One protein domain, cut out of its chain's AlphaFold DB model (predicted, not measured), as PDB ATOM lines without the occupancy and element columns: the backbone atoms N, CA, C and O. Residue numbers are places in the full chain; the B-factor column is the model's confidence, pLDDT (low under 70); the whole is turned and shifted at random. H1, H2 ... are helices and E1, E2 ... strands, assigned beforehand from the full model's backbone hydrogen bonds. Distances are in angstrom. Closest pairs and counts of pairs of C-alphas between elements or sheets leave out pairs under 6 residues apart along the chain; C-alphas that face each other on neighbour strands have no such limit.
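This is residues 4 to 113 of the 113 residues of an uncharacterized protein of Bacteroidetes bacterium ADurb.Bin028 (UniProt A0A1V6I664). A small three-strand sheet with helix H1 over one face makes a head at one end of this long, thin model; from it E3 runs on into a two-strand arm, the hairpin E4 and E5, and the long loop of residues 60 to 93 draws the arm out to the far end. H2 starts at the end of E5 near the head, and its residues 105 to 111 stick out free. The printed part has 110 residues, with two named helices and five named strands in the order E1, E2, H1, E3, E4, E5, H2; the class is mixed, helices and strands, with under half of the residues in named elements. The sheet's order is E2, E1, E3, antiparallel throughout. The whole is extended, with a radius of gyration of the C-alphas of 24.1 A and spans of 72 by 33 by 21 A.

Start at the inner strand E1, residues 4 to 8. Edge strand E2, residues 13 to 17, is its antiparallel neighbour and forms a hairpin with it; N 6 and O 15 are 2.9 A apart, within hydrogen-bond range. Edge strand E3, residues 47 to 51, is antiparallel to E1, with N 5 and O 49 at 2.8 A. H1, residues 20 to 32, is on this sheet in two layers, a helix on one face, at a height over the sheet of 8.7 A. It runs along the strands, over E1, at 4 degrees on the local plane; the closest C-alphas of H1 and E1 are those of Ala 23 and Ala 6, 5.7 A apart. E2, H1 and E3 form a split strand-helix-strand unit, two strands running the same way with E1 between them, and its crossover is right-handed. E3 runs on into E4, residues 53 to 59, at 61 degrees. E4 and E5, residues 94 to 100, are antiparallel at 151 degrees, with N 56 and O 97 at 2.9 A. H2, residues 101 to 111, is not on the three-strand sheet and is apart from H1; its closest C-alpha to E4 is that of Ile 101, 5.4 A from that of Glu 53. In H1 every O i to N i+4 pair is within hydrogen-bond range; in H2, 4 of 7 are.

Find C-alpha 4 at (-118.770, 17.037, 527.828), where E1 begins; E1 spans 12.9 A, E2 13.7 A and E3 12.2 A. H1 runs 18.0 A from C-alpha 20 at (-123.412, 17.831, 523.734). E4 spans 19.3 A, E5 19.1 A. H2 runs 16.1 A to C-alpha 111 at (-121.655, 10.659, 550.274).

The C-alphas farthest apart, those of Pro 34 and Ile 76, are 72.9 A apart. The printed part has no cut. The long links are H1 to E3, 14 residues, and E4 to E5, 34 residues. Look for pLDDT under 70 at residue 34, residues 36 to 45, 60 to 94, residue 103 and residues 105 to 113; the mean of the printed part is 70.9.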
ATOM      1  N   PHE A   4    -119.409  16.329 528.927       92.31
ATOM      2  CA  PHE A   4    -118.770  17.037 527.828       92.31
ATOM      3  C   PHE A   4    -118.015  18.242 528.368       92.31
ATOM      4  O   PHE A   4    -118.481  18.910 529.283       92.31
ATOM      5  N   LEU A   5    -116.841  18.498 527.804       92.69
ATOM      6  CA  LEU A   5    -115.989  19.615 528.169       92.69
ATOM      7  C   LEU A   5    -115.857  20.524 526.949       92.69
ATOM      8  O   LEU A   5    -115.331  20.090 525.919       92.69
ATOM      9  N   ALA A   6    -116.356  21.752 527.049       92.19
ATOM     10  CA  ALA A   6    -116.192  22.765 526.017       92.19
ATOM     11  C   ALA A   6    -114.986  23.643 526.357       92.19
ATOM     12  O   ALA A   6    -114.854  24.113 527.484       92.19
ATOM     13  N   TYR A   7    -114.105  23.842 525.384       90.75
ATOM     14  CA  TYR A   7    -113.029  24.820 525.447       90.75
ATOM     15  C   TYR A   7    -113.484  26.101 524.766       90.75
ATOM     16  O   TYR A   7    -113.750  26.077 523.561       90.75
ATOM     17  N   ASP A   8    -113.548  27.188 525.524       86.94
ATOM     18  CA  ASP A   8    -113.692  28.541 525.008       86.94
ATOM     19  C   ASP A   8    -112.294  29.118 524.755       86.94
ATOM     20  O   ASP A   8    -111.564  29.488 525.678       86.94
ATOM     21  N   GLY A   9    -111.907  29.200 523.484       80.06
ATOM     22  CA  GLY A   9    -110.630  29.784 523.086       80.06
ATOM     23  C   GLY A   9    -110.592  31.306 523.085       80.06
ATOM     24  O   GLY A   9    -109.499  31.856 522.978       80.06
ATOM     25  N   ILE A  10    -111.738  31.985 523.190       78.56
ATOM     26  CA  ILE A  10    -111.798  33.446 523.302       78.56
ATOM     27  C   ILE A  10    -111.355  33.863 524.697       78.56
ATOM     28  O   ILE A  10    -110.468  34.700 524.853       78.56
ATOM     29  N   ASN A  11    -111.954  33.240 525.705       81.62
ATOM     30  CA  ASN A  11    -111.684  33.536 527.108       81.62
ATOM     31  C   ASN A  11    -110.614  32.607 527.718       81.62
ATOM     32  O   ASN A  11    -110.191  32.816 528.856       81.62
ATOM     33  N   ASN A  12    -110.122  31.633 526.943       83.56
ATOM     34  CA  ASN A  12    -109.089  30.669 527.330       83.56
ATOM     35  C   ASN A  12    -109.476  29.862 528.580       83.56
ATOM     36  O   ASN A  12    -108.694  29.723 529.527       83.56
ATOM     37  N   HIS A  13    -110.695  29.323 528.592       87.19
ATOM     38  CA  HIS A  13    -111.210  28.550 529.720       87.19
ATOM     39  C   HIS A  13    -112.043  27.343 529.285       87.19
ATOM     40  O   HIS A  13    -112.309  27.117 528.105       87.19
ATOM     41  N   TRP A  14    -112.403  26.526 530.271       91.00
ATOM     42  CA  TRP A  14    -113.125  25.275 530.083       91.00
ATOM     43  C   TRP A  14    -114.427  25.282 530.868       91.00
ATOM     44  O   TRP A  14    -114.440  25.734 532.010       91.00
ATOM     45  N   GLU A  15    -115.477  24.714 530.283       92.56
ATOM     46  CA  GLU A  15    -116.795  24.594 530.908       92.56
ATOM     47  C   GLU A  15    -117.351  23.168 530.745       92.56
ATOM     48  O   GLU A  15    -117.090  22.498 529.737       92.56
ATOM     49  N   LEU A  16    -118.072  22.677 531.761       92.44
ATOM     50  CA  LEU A  16    -118.536  21.288 531.848       92.44
ATOM     51  C   LEU A  16    -120.050  21.184 531.631       92.44
ATOM     52  O   LEU A  16    -120.831  21.884 532.265       92.44
ATOM     53  N   PHE A  17    -120.471  20.220 530.811       93.12
ATOM     54  CA  PHE A  17    -121.870  20.012 530.441       93.12
ATOM     55  C   PHE A  17    -122.289  18.544 530.532       93.12
ATOM     56  O   PHE A  17    -121.468  17.626 530.429       93.12
ATOM     57  N   ASN A  18    -123.595  18.312 530.690       90.69
ATOM     58  CA  ASN A  18    -124.169  16.966 530.757       90.69
ATOM     59  C   ASN A  18    -124.595  16.450 529.375       90.69
ATOM     60  O   ASN A  18    -124.742  15.243 529.170       90.69
ATOM     61  N   THR A  19    -124.777  17.356 528.416       90.88
ATOM     62  CA  THR A  19    -125.158  17.042 527.037       90.88
ATOM     63  C   THR A  19    -124.240  17.733 526.033       90.88
ATOM     64  O   THR A  19    -123.544  18.697 526.354       90.88
ATOM     65  N   ILE A  20    -124.200  17.210 524.805       93.69
ATOM     66  CA  ILE A  20    -123.412  17.831 523.734       93.69
ATOM     67  C   ILE A  20    -124.111  19.085 523.203       93.69
ATOM     68  O   ILE A  20    -123.444  19.986 522.711       93.69
ATOM     69  N   GLU A  21    -125.439  19.135 523.300       94.56
ATOM     70  CA  GLU A  21    -126.271  20.270 522.920       94.56
ATOM     71  C   GLU A  21    -125.960  21.488 523.797       94.56
ATOM     72  O   GLU A  21    -125.584  22.518 523.256       94.56
ATOM     73  N   GLU A  22    -125.953  21.340 525.127       93.69
ATOM     74  CA  GLU A  22    -125.576  22.431 526.046       93.69
ATOM     75  C   GLU A  22    -124.160  22.964 525.766       93.69
ATOM     76  O   GLU A  22    -123.938  24.171 525.735       93.69
ATOM     77  N   ALA A  23    -123.201  22.068 525.503       92.06
ATOM     78  CA  ALA A  23    -121.830  22.454 525.174       92.06
ATOM     79  C   ALA A  23    -121.721  23.208 523.836       92.06
ATOM     80  O   ALA A  23    -120.803  24.008 523.654       92.06
ATOM     81  N   ARG A  24    -122.619  22.931 522.881       91.88
ATOM     82  CA  ARG A  24    -122.688  23.644 521.598       91.88
ATOM     83  C   ARG A  24    -123.315  25.013 521.769       91.88
ATOM     84  O   ARG A  24    -122.695  25.975 521.333       91.88
ATOM     85  N   ASP A  25    -124.469  25.080 522.424       92.12
ATOM     86  CA  ASP A  25    -125.193  26.329 522.669       92.12
ATOM     87  C   ASP A  25    -124.287  27.329 523.397       92.12
ATOM     88  O   ASP A  25    -124.161  28.478 522.986       92.12
ATOM     89  N   TYR A  26    -123.545  26.850 524.397       91.06
ATOM     90  CA  TYR A  26    -122.540  27.631 525.106       91.06
ATOM     91  C   TYR A  26    -121.472  28.248 524.188       91.06
ATOM     92  O   TYR A  26    -121.191  29.445 524.260       91.06
ATOM     93  N   LEU A  27    -120.866  27.446 523.307       87.75
ATOM     94  CA  LEU A  27    -119.877  27.970 522.368       87.75
ATOM     95  C   LEU A  27    -120.533  28.914 521.355       87.75
ATOM     96  O   LEU A  27    -119.950  29.944 521.038       87.75
ATOM     97  N   GLU A  28    -121.735  28.608 520.865       86.81
ATOM     98  CA  GLU A  28    -122.472  29.481 519.948       86.81
ATOM     99  C   GLU A  28    -122.749  30.859 520.558       86.81
ATOM    100  O   GLU A  28    -122.533  31.857 519.874       86.81
ATOM    101  N   GLU A  29    -123.140  30.937 521.832       85.69
ATOM    102  CA  GLU A  29    -123.316  32.211 522.542       85.69
ATOM    103  C   GLU A  29    -122.029  33.042 522.548       85.69
ATOM    104  O   GLU A  29    -122.061  34.239 522.279       85.69
ATOM    105  N   ILE A  30    -120.886  32.398 522.779       80.62
ATOM    106  CA  ILE A  30    -119.576  33.058 522.785       80.62
ATOM    107  C   ILE A  30    -119.164  33.519 521.382       80.62
ATOM    108  O   ILE A  30    -118.625  34.614 521.216       80.62
ATOM    109  N   PHE A  31    -119.413  32.687 520.366       73.56
ATOM    110  CA  PHE A  31    -119.063  32.959 518.970       73.56
ATOM    111  C   PHE A  31    -119.920  34.051 518.340       73.56
ATOM    112  O   PHE A  31    -119.443  34.806 517.492       73.56
ATOM    113  N   LEU A  32    -121.205  34.058 518.677       76.31
ATOM    114  CA  LEU A  32    -122.200  34.919 518.056       76.31
ATOM    115  C   LEU A  32    -122.475  36.172 518.884       76.31
ATOM    116  O   LEU A  32    -123.327  36.955 518.464       76.31
ATOM    117  N   ASP A  33    -121.775  36.383 520.006       74.62
ATOM    118  CA  ASP A  33    -121.904  37.605 520.799       74.62
ATOM    119  C   ASP A  33    -121.491  38.821 519.949       74.62
ATOM    120  O   ASP A  33    -120.304  39.023 519.666       74.62
ATOM    121  N   PRO A  34    -122.457  39.668 519.542       66.25
ATOM    122  CA  PRO A  34    -122.191  40.809 518.679       66.25
ATOM    123  C   PRO A  34    -121.381  41.910 519.375       66.25
ATOM    124  O   PRO A  34    -120.993  42.869 518.714       66.25
ATOM    125  N   ASN A  35    -121.144  41.804 520.688       71.44
ATOM    126  CA  ASN A  35    -120.330  42.747 521.457       71.44
ATOM    127  C   ASN A  35    -118.866  42.304 521.585       71.44
ATOM    128  O   ASN A  35    -118.057  43.015 522.185       71.44
ATOM    129  N   ASN A  36    -118.512  41.133 521.053       68.38
ATOM    130  CA  ASN A  36    -117.172  40.584 521.171       68.38
ATOM    131  C   ASN A  36    -116.271  41.061 520.018       68.38
ATOM    132  O   ASN A  36    -115.928  40.317 519.101       68.38
ATOM    133  N   ASP A  37    -115.860  42.331 520.086       60.38
ATOM    134  CA  ASP A  37    -115.011  43.010 519.087       60.38
ATOM    135  C   ASP A  37    -113.588  42.418 518.949       60.38
ATOM    136  O   ASP A  37    -112.803  42.852 518.104       60.38
ATOM    137  N   SER A  38    -113.226  41.438 519.783       60.28
ATOM    138  CA  SER A  38    -111.860  40.909 519.906       60.28
ATOM    139  C   SER A  38    -111.628  39.599 519.146       60.28
ATOM    140  O   SER A  38    -110.520  39.057 519.181       60.28
ATOM    141  N   TYR A  39    -112.651  39.057 518.479       58.94
ATOM    142  CA  TYR A  39    -112.569  37.700 517.953       58.94
ATOM    143  C   TYR A  39    -111.939  37.613 516.554       58.94
ATOM    144  O   TYR A  39    -112.514  38.028 515.546       58.94
ATOM    145  N   HIS A  40    -110.760  36.990 516.487       61.81
ATOM    146  CA  HIS A  40    -110.141  36.522 515.248       61.81
ATOM    147  C   HIS A  40    -110.194  34.987 515.218       61.81
ATOM    148  O   HIS A  40    -109.438  34.346 515.950       61.81
ATOM    149  N   PRO A  41    -111.072  34.375 514.402       58.56
ATOM    150  CA  PRO A  41    -111.280  32.935 514.426       58.56
ATOM    151  C   PRO A  41    -110.068  32.190 513.869       58.56
ATOM    152  O   PRO A  41    -109.870  32.096 512.659       58.56
ATOM    153  N   ASP A  42    -109.296  31.579 514.757       63.03
ATOM    154  CA  ASP A  42    -108.703  30.284 514.457       63.03
ATOM    155  C   ASP A  42    -109.784  29.227 514.727       63.03
ATOM    156  O   ASP A  42    -110.269  29.111 515.848       63.03
ATOM    157  N   LEU A  43    -110.176  28.435 513.729       55.69
ATOM    158  CA  LEU A  43    -111.141  27.336 513.894       55.69
ATOM    159  C   LEU A  43    -110.686  26.265 514.917       55.69
ATOM    160  O   LEU A  43    -111.486  25.426 515.319       55.69
ATOM    161  N   ALA A  44    -109.424  26.280 515.353       62.03
ATOM    162  CA  ALA A  44    -108.890  25.449 516.429       62.03
ATOM    163  C   ALA A  44    -109.108  26.021 517.841       62.03
ATOM    164  O   ALA A  44    -108.789  25.321 518.808       62.03
ATOM    165  N   SER A  45    -109.634  27.244 517.968       69.19
ATOM    166  CA  SER A  45    -109.769  27.943 519.251       69.19
ATOM    167  C   SER A  45    -110.846  27.343 520.157       69.19
ATOM    168  O   SER A  45    -110.616  27.284 521.355       69.19
ATOM    169  N   CYS A  46    -111.934  26.774 519.629       75.62
ATOM    170  CA  CYS A  46    -112.977  26.163 520.464       75.62
ATOM    171  C   CYS A  46    -113.235  24.703 520.095       75.62
ATOM    172  O   CYS A  46    -113.323  24.341 518.920       75.62
ATOM    173  N   LYS A  47    -113.343  23.839 521.107       87.81
ATOM    174  CA  LYS A  47    -113.471  22.385 520.924       87.81
ATOM    175  C   LYS A  47    -114.361  21.786 521.999       87.81
ATOM    176  O   LYS A  47    -114.264  22.167 523.156       87.81
ATOM    177  N   ILE A  48    -115.174  20.805 521.619       90.88
ATOM    178  CA  ILE A  48    -115.961  20.003 522.560       90.88
ATOM    179  C   ILE A  48    -115.345  18.613 522.632       90.88
ATOM    180  O   ILE A  48    -115.124  17.966 521.605       90.88
ATOM    181  N   TYR A  49    -115.106  18.140 523.847       90.94
ATOM    182  CA  TYR A  49    -114.583  16.809 524.121       90.94
ATOM    183  C   TYR A  49    -115.595  16.018 524.932       90.94
ATOM    184  O   TYR A  49    -116.251  16.555 525.820       90.94
ATOM    185  N   GLN A  50    -115.703  14.722 524.657       92.25
ATOM    186  CA  GLN A  50    -116.395  13.815 525.564       92.25
ATOM    187  C   GLN A  50    -115.418  13.408 526.669       92.25
ATOM    188  O   GLN A  50    -114.383  12.801 526.389       92.25
ATOM    189  N   LEU A  51    -115.755  13.720 527.915       88.62
ATOM    190  CA  LEU A  51    -114.950  13.363 529.072       88.62
ATOM    191  C   LEU A  51    -115.144  11.878 529.404       88.62
ATOM    192  O   LEU A  51    -116.272  11.391 529.529       88.62
ATOM    193  N   VAL A  52    -114.033  11.148 529.512       87.56
ATOM    194  CA  VAL A  52    -114.020   9.698 529.781       87.56
ATOM    195  C   VAL A  52    -113.644   9.410 531.234       87.56
ATOM    196  O   VAL A  52    -114.252   8.554 531.881       87.56
ATOM    197  N   GLU A  53    -112.683  10.159 531.762       87.56
ATOM    198  CA  GLU A  53    -112.071   9.952 533.068       87.56
ATOM    199  C   GLU A  53    -111.650  11.291 533.687       87.56
ATOM    200  O   GLU A  53    -111.334  12.245 532.976       87.56
ATOM    201  N   THR A  54    -111.668  11.363 535.018       84.50
ATOM    202  CA  THR A  54    -111.198  12.508 535.809       84.50
ATOM    203  C   THR A  54    -110.116  12.072 536.777       84.50
ATOM    204  O   THR A  54    -110.140  10.943 537.256       84.50
ATOM    205  N   VAL A  55    -109.194  12.969 537.113       85.62
ATOM    206  CA  VAL A  55    -108.238  12.732 538.198       85.62
ATOM    207  C   VAL A  55    -108.918  13.062 539.521       85.62
ATOM    208  O   VAL A  55    -109.385  14.183 539.713       85.62
ATOM    209  N   GLU A  56    -108.973  12.091 540.424       81.62
ATOM    210  CA  GLU A  56    -109.329  12.306 541.823       81.62
ATOM    211  C   GLU A  56    -108.064  12.272 542.681       81.62
ATOM    212  O   GLU A  56    -107.157  11.472 542.432       81.62
ATOM    213  N   TYR A  57    -108.034  13.128 543.700       81.06
ATOM    214  CA  TYR A  57    -107.004  13.128 544.730       81.06
ATOM    215  C   TYR A  57    -107.594  12.566 546.015       81.06
ATOM    216  O   TYR A  57    -108.678  12.963 546.439       81.06
ATOM    217  N   GLU A  58    -106.866  11.651 546.631       75.25
ATOM    218  CA  GLU A  58    -107.176  11.118 547.946       75.25
ATOM    219  C   GLU A  58    -106.036  11.507 548.880       75.25
ATOM    220  O   GLU A  58    -104.879  11.130 548.664       75.25
ATOM    221  N   ILE A  59    -106.364  12.310 549.891       72.75
ATOM    222  CA  ILE A  59    -105.427  12.656 550.956       72.75
ATOM    223  C   ILE A  59    -105.446  11.491 551.934       72.75
ATOM    224  O   ILE A  59    -106.442  11.266 552.624       72.75
ATOM    225  N   ILE A  60    -104.358  10.725 551.963       66.88
ATOM    226  CA  ILE A  60    -104.229   9.613 552.901       66.88
ATOM    227  C   ILE A  60    -103.443  10.089 554.107       66.88
ATOM    228  O   ILE A  60    -102.214  10.147 554.079       66.88
ATOM    229  N   ASP A  61    -104.169  10.356 555.185       62.69
ATOM    230  CA  ASP A  61    -103.596  10.569 556.503       62.69
ATOM    231  C   ASP A  61    -103.611   9.252 557.300       62.69
ATOM    232  O   ASP A  61    -104.658   8.640 557.521       62.69
ATOM    233  N   SER A  62    -102.438   8.749 557.690       59.50
ATOM    234  CA  SER A  62    -102.326   7.527 558.488       59.50
ATOM    235  C   SER A  62    -101.210   7.647 559.512       59.50
ATOM    236  O   SER A  62    -100.138   8.133 559.175       59.50
ATOM    237  N   LYS A  63    -101.394   7.086 560.722       55.69
ATOM    238  CA  LYS A  63    -100.352   7.016 561.774       55.69
ATOM    239  C   LYS A  63     -99.005   6.458 561.279       55.69
ATOM    240  O   LYS A  63     -97.974   6.764 561.853       55.69
ATOM    241  N   LYS A  64     -99.001   5.657 560.205       56.81
ATOM    242  CA  LYS A  64     -97.794   5.070 559.591       56.81
ATOM    243  C   LYS A  64     -96.995   6.072 558.749       56.81
ATOM    244  O   LYS A  64     -95.832   5.810 558.457       56.81
ATOM    245  N   ASN A  65     -97.623   7.178 558.346       57.12
ATOM    246  CA  ASN A  65     -96.972   8.305 557.677       57.12
ATOM    247  C   ASN A  65     -96.102   9.100 558.666       57.12
ATOM    248  O   ASN A  65     -95.177   9.790 558.255       57.12
ATOM    249  N   TYR A  66     -96.365   8.952 559.966       57.50
ATOM    250  CA  TYR A  66     -95.628   9.575 561.054       57.50
ATOM    251  C   TYR A  66     -94.560   8.585 561.522       57.50
ATOM    252  O   TYR A  66     -94.853   7.578 562.172       57.50
ATOM    253  N   LYS A  67     -93.302   8.822 561.144       55.59
ATOM    254  CA  LYS A  67     -92.173   8.085 561.720       55.59
ATOM    255  C   LYS A  67     -91.716   8.801 562.980       55.59
ATOM    256  O   LYS A  67     -91.143   9.882 562.897       55.59
ATOM    257  N   TYR A  68     -91.903   8.160 564.126       55.00
ATOM    258  CA  TYR A  68     -91.108   8.477 565.305       55.00
ATOM    259  C   TYR A  68     -89.648   8.127 564.985       55.00
ATOM    260  O   TYR A  68     -89.367   7.034 564.483       55.00
ATOM    261  N   PHE A  69     -88.727   9.069 565.189       53.06
ATOM    262  CA  PHE A  69     -87.300   8.815 564.966       53.06
ATOM    263  C   PHE A  69     -86.729   7.860 566.027       53.06
ATOM    264  O   PHE A  69     -85.769   7.140 565.736       53.06
ATOM    265  N   HIS A  70     -87.350   7.800 567.211       54.50
ATOM    266  CA  HIS A  70     -86.984   6.905 568.302       54.50
ATOM    267  C   HIS A  70     -88.221   6.235 568.921       54.50
ATOM    268  O   HIS A  70     -89.270   6.858 569.058       54.50
ATOM    269  N   ASP A  71     -88.093   4.963 569.317       53.00
ATOM    270  CA  ASP A  71     -89.183   4.196 569.951       53.00
ATOM    271  C   ASP A  71     -89.628   4.809 571.296       53.00
ATOM    272  O   ASP A  71     -90.784   4.663 571.687       53.00
ATOM    273  N   ASP A  72     -88.737   5.552 571.966       58.47
ATOM    274  CA  ASP A  72     -89.008   6.273 573.219       58.47
ATOM    275  C   ASP A  72     -89.891   7.528 573.025       58.47
ATOM    276  O   ASP A  72     -90.414   8.067 574.000       58.47
ATOM    277  N   ASP A  73     -90.084   7.982 571.777       57.66
ATOM    278  CA  ASP A  73     -90.966   9.111 571.434       57.66
ATOM    279  C   ASP A  73     -92.433   8.669 571.255       57.66
ATOM    280  O   ASP A  73     -93.321   9.504 571.065       57.66
ATOM    281  N   ILE A  74     -92.701   7.357 571.305       56.16
ATOM    282  CA  ILE A  74     -94.047   6.783 571.264       56.16
ATOM    283  C   ILE A  74     -94.624   6.840 572.687       56.16
ATOM    284  O   ILE A  74     -94.122   6.144 573.573       56.16
ATOM    285  N   PRO A  75     -95.688   7.623 572.956       58.47
ATOM    286  CA  PRO A  75     -96.242   7.725 574.302       58.47
ATOM    287  C   PRO A  75     -96.757   6.361 574.783       58.47
ATOM    288  O   PRO A  75     -97.641   5.771 574.163       58.47
ATOM    289  N   ILE A  76     -96.201   5.873 575.896       54.81
ATOM    290  CA  ILE A  76     -96.419   4.508 576.405       54.81
ATOM    291  C   ILE A  76     -97.841   4.302 576.976       54.81
ATOM    292  O   ILE A  76     -98.330   3.178 576.947       54.81
ATOM    293  N   ASP A  77     -98.542   5.368 577.390       55.34
ATOM    294  CA  ASP A  77     -99.829   5.292 578.119       55.34
ATOM    295  C   ASP A  77    -100.908   6.283 577.613       55.34
ATOM    296  O   ASP A  77    -101.622   6.913 578.396       55.34
ATOM    297  N   ALA A  78    -101.052   6.490 576.302       52.59
ATOM    298  CA  ALA A  78    -102.072   7.415 575.790       52.59
ATOM    299  C   ALA A  78    -103.473   6.769 575.722       52.59
ATOM    300  O   ALA A  78    -103.945   6.416 574.643       52.59
ATOM    301  N   GLU A  79    -104.139   6.634 576.875       51.03
ATOM    302  CA  GLU A  79    -105.560   6.259 576.940       51.03
ATOM    303  C   GLU A  79    -106.516   7.442 576.684       51.03
ATOM    304  O   GLU A  79    -107.655   7.176 576.328       51.03
ATOM    305  N   ASP A  80    -106.099   8.719 576.790       49.31
ATOM    306  CA  ASP A  80    -107.009   9.855 576.498       49.31
ATOM    307  C   ASP A  80    -106.357  11.266 576.432       49.31
ATOM    308  O   ASP A  80    -106.891  12.235 576.974       49.31
ATOM    309  N   HIS A  81    -105.194  11.450 575.785       43.06
ATOM    310  CA  HIS A  81    -104.575  12.789 575.710       43.06
ATOM    311  C   HIS A  81    -104.133  13.231 574.310       43.06
ATOM    312  O   HIS A  81    -103.344  12.572 573.636       43.06
ATOM    313  N   GLU A  82    -104.635  14.414 573.937       45.69
ATOM    314  CA  GLU A  82    -104.298  15.285 572.804       45.69
ATOM    315  C   GLU A  82    -102.823  15.740 572.824       45.69
ATOM    316  O   GLU A  82    -102.516  16.928 572.837       45.69
ATOM    317  N   ILE A  83    -101.874  14.809 572.835       49.91
ATOM    318  CA  ILE A  83    -100.475  15.123 572.536       49.91
ATOM    319  C   ILE A  83    -100.284  14.769 571.077       49.91
ATOM    320  O   ILE A  83     -99.941  13.649 570.716       49.91
ATOM    321  N   TRP A  84    -100.634  15.732 570.243       48.19
ATOM    322  CA  TRP A  84    -100.493  15.672 568.805       48.19
ATOM    323  C   TRP A  84     -99.026  16.074 568.501       48.19
ATOM    324  O   TRP A  84     -98.708  17.258 568.618       48.19
ATOM    325  N   PRO A  85     -98.110  15.154 568.116       49.88
ATOM    326  CA  PRO A  85     -96.750  15.502 567.719       49.88
ATOM    327  C   PRO A  85     -96.761  15.833 566.222       49.88
ATOM    328  O   PRO A  85     -96.415  15.004 565.383       49.88
ATOM    329  N   TYR A  86     -97.262  17.012 565.879       49.12
ATOM    330  CA  TYR A  86     -97.426  17.432 564.491       49.12
ATOM    331  C   TYR A  86     -96.334  18.466 564.206       49.12
ATOM    332  O   TYR A  86     -96.329  19.540 564.801       49.12
ATOM    333  N   ASP A  87     -95.354  18.089 563.383       50.22
ATOM    334  CA  ASP A  87     -94.350  18.997 562.819       50.22
ATOM    335  C   ASP A  87     -94.964  19.701 561.608       50.22
ATOM    336  O   ASP A  87     -95.259  19.029 560.628       50.22
ATOM    337  N   ASP A  88     -95.115  21.028 561.662       50.12
ATOM    338  CA  ASP A  88     -95.673  21.893 560.607       50.12
ATOM    339  C   ASP A  88     -95.085  21.652 559.193       50.12
ATOM    340  O   ASP A  88     -95.656  22.086 558.190       50.12
ATOM    341  N   MET A  89     -93.944  20.962 559.103       48.53
ATOM    342  CA  MET A  89     -93.310  20.464 557.881       48.53
ATOM    343  C   MET A  89     -93.847  19.071 557.480       48.53
ATOM    344  O   MET A  89     -93.113  18.082 557.477       48.53
ATOM    345  N   PHE A  90     -95.133  18.964 557.137       53.78
ATOM    346  CA  PHE A  90     -95.740  17.686 556.734       53.78
ATOM    347  C   PHE A  90     -95.530  17.360 555.248       53.78
ATOM    348  O   PHE A  90     -95.808  18.184 554.375       53.78
ATOM    349  N   ASP A  91     -95.176  16.104 554.956       54.25
ATOM    350  CA  ASP A  91     -95.368  15.499 553.635       54.25
ATOM    351  C   ASP A  91     -96.798  14.940 553.563       54.25
ATOM    352  O   ASP A  91     -97.042  13.756 553.815       54.25
ATOM    353  N   GLU A  92     -97.777  15.791 553.247       56.78
ATOM    354  CA  GLU A  92     -99.086  15.294 552.826       56.78
ATOM    355  C   GLU A  92     -98.875  14.304 551.667       56.78
ATOM    356  O   GLU A  92     -98.297  14.639 550.629       56.78
ATOM    357  N   LEU A  93     -99.325  13.057 551.829       64.44
ATOM    358  CA  LEU A  93     -99.242  12.063 550.762       64.44
ATOM    359  C   LEU A  93    -100.475  12.181 549.870       64.44
ATOM    360  O   LEU A  93    -101.546  11.653 550.174       64.44
ATOM    361  N   TRP A  94    -100.299  12.864 548.743       67.50
ATOM    362  CA  TRP A  94    -101.324  13.017 547.718       67.50
ATOM    363  C   TRP A  94    -101.302  11.797 546.794       67.50
ATOM    364  O   TRP A  94    -100.408  11.653 545.954       67.50
ATOM    365  N   GLN A  95    -102.290  10.909 546.921       75.00
ATOM    366  CA  GLN A  95    -102.491   9.842 545.942       75.00
ATOM    367  C   GLN A  95    -103.464  10.310 544.864       75.00
ATOM    368  O   GLN A  95    -104.569  10.752 545.165       75.00
ATOM    369  N   HIS A  96    -103.055  10.208 543.601       80.88
ATOM    370  CA  HIS A  96    -103.911  10.498 542.455       80.88
ATOM    371  C   HIS A  96    -104.378   9.192 541.814       80.88
ATOM    372  O   HIS A  96    -103.603   8.247 541.656       80.88
ATOM    373  N   LYS A  97    -105.645   9.145 541.413       83.88
ATOM    374  CA  LYS A  97    -106.207   8.039 540.633       83.88
ATOM    375  C   LYS A  97    -107.094   8.579 539.520       83.88
ATOM    376  O   LYS A  97    -107.782   9.580 539.695       83.88
ATOM    377  N   PHE A  98    -107.086   7.904 538.377       83.81
ATOM    378  CA  PHE A  98    -108.018   8.187 537.292       83.81
ATOM    379  C   PHE A  98    -109.331   7.456 537.558       83.81
ATOM    380  O   PHE A  98    -109.342   6.242 537.775       83.81
ATOM    381  N   VAL A  99    -110.435   8.196 537.562       83.94
ATOM    382  CA  VAL A  99    -111.773   7.683 537.844       83.94
ATOM    383  C   VAL A  99    -112.650   7.857 536.610       83.94
ATOM    384  O   VAL A  99    -112.836   8.984 536.144       83.94
ATOM    385  N   PRO A 100    -113.216   6.766 536.066       85.81
ATOM    386  CA  PRO A 100    -114.201   6.850 534.999       85.81
ATOM    387  C   PRO A 100    -115.419   7.669 535.437       85.81
ATOM    388  O   PRO A 100    -115.951   7.458 536.529       85.81
ATOM    389  N   ILE A 101    -115.945   8.518 534.553       81.12
ATOM    390  CA  ILE A 101    -117.109   9.373 534.864       81.12
ATOM    391  C   ILE A 101    -118.326   8.571 535.347       81.12
ATOM    392  O   ILE A 101    -119.038   8.987 536.259       81.12
ATOM    393  N   ALA A 102    -118.545   7.374 534.795       78.00
ATOM    394  CA  ALA A 102    -119.635   6.502 535.227       78.00
ATOM    395  C   ALA A 102    -119.515   6.044 536.696       78.00
ATOM    396  O   ALA A 102    -120.533   5.763 537.324       78.00
ATOM    397  N   GLN A 103    -118.296   5.952 537.238       68.88
ATOM    398  CA  GLN A 103    -118.050   5.541 538.624       68.88
ATOM    399  C   GLN A 103    -118.111   6.724 539.595       68.88
ATOM    400  O   GLN A 103    -118.626   6.562 540.701       68.88
ATOM    401  N   LYS A 104    -117.671   7.912 539.169       70.19
ATOM    402  CA  LYS A 104    -117.703   9.139 539.976       70.19
ATOM    403  C   LYS A 104    -119.114   9.484 540.478       70.19
ATOM    404  O   LYS A 104    -119.328   9.588 541.680       70.19
ATOM    405  N   GLU A 105    -120.117   9.492 539.594       67.31
ATOM    406  CA  GLU A 105    -121.519   9.770 539.974       67.31
ATOM    407  C   GLU A 105    -122.096   8.777 541.003       67.31
ATOM    408  O   GLU A 105    -123.024   9.106 541.745       67.31
ATOM    409  N   MET A 106    -121.598   7.534 541.038       64.06
ATOM    410  CA  MET A 106    -122.021   6.553 542.042       64.06
ATOM    411  C   MET A 106    -121.405   6.825 543.415       64.06
ATOM    412  O   MET A 106    -122.032   6.493 544.422       64.06
ATOM    413  N   ASN A 107    -120.197   7.389 543.456       63.72
ATOM    414  CA  ASN A 107    -119.525   7.761 544.695       63.72
ATOM    415  C   ASN A 107    -120.134   9.039 545.278       63.72
ATOM    416  O   ASN A 107    -120.476   9.038 546.458       63.72
ATOM    417  N   ASP A 108    -120.399  10.053 544.451       63.81
ATOM    418  CA  ASP A 108    -121.013  11.313 544.897       63.81
ATOM    419  C   ASP A 108    -122.390  11.068 545.548       63.81
ATOM    420  O   ASP A 108    -122.663  11.518 546.659       63.81
ATOM    421  N   LYS A 109    -123.224  10.206 544.947       61.62
ATOM    422  CA  LYS A 109    -124.538   9.822 545.509       61.62
ATOM    423  C   LYS A 109    -124.477   9.013 546.807       61.62
ATOM    424  O   LYS A 109    -125.504   8.860 547.469       61.62
ATOM    425  N   LYS A 110    -123.333   8.408 547.134       56.56
ATOM    426  CA  LYS A 110    -123.150   7.661 548.389       56.56
ATOM    427  C   LYS A 110    -122.724   8.559 549.543       56.56
ATOM    428  O   LYS A 110    -122.955   8.168 550.678       56.56
ATOM    429  N   ILE A 111    -122.116   9.707 549.256       54.84
ATOM    430  CA  ILE A 111    -121.655  10.659 550.274       54.84
ATOM    431  C   ILE A 111    -122.820  11.548 550.754       54.84
ATOM    432  O   ILE A 111    -122.825  11.986 551.896       54.84
ATOM    433  N   GLU A 112    -123.854  11.747 549.929       50.94
ATOM    434  CA  GLU A 112    -125.050  12.542 550.268       50.94
ATOM    435  C   GLU A 112    -126.149  11.787 551.068       50.94
ATOM    436  O   GLU A 112    -127.292  12.248 551.125       50.94
ATOM    437  N   LYS A 113    -125.857  10.627 551.676       38.94
ATOM    438  CA  LYS A 113    -126.810   9.850 552.502       38.94
ATOM    439  C   LYS A 113    -126.294   9.605 553.908       38.94
ATOM    440  O   LYS A 113    -127.143   9.639 554.826       38.94
TER     441      LYS A 113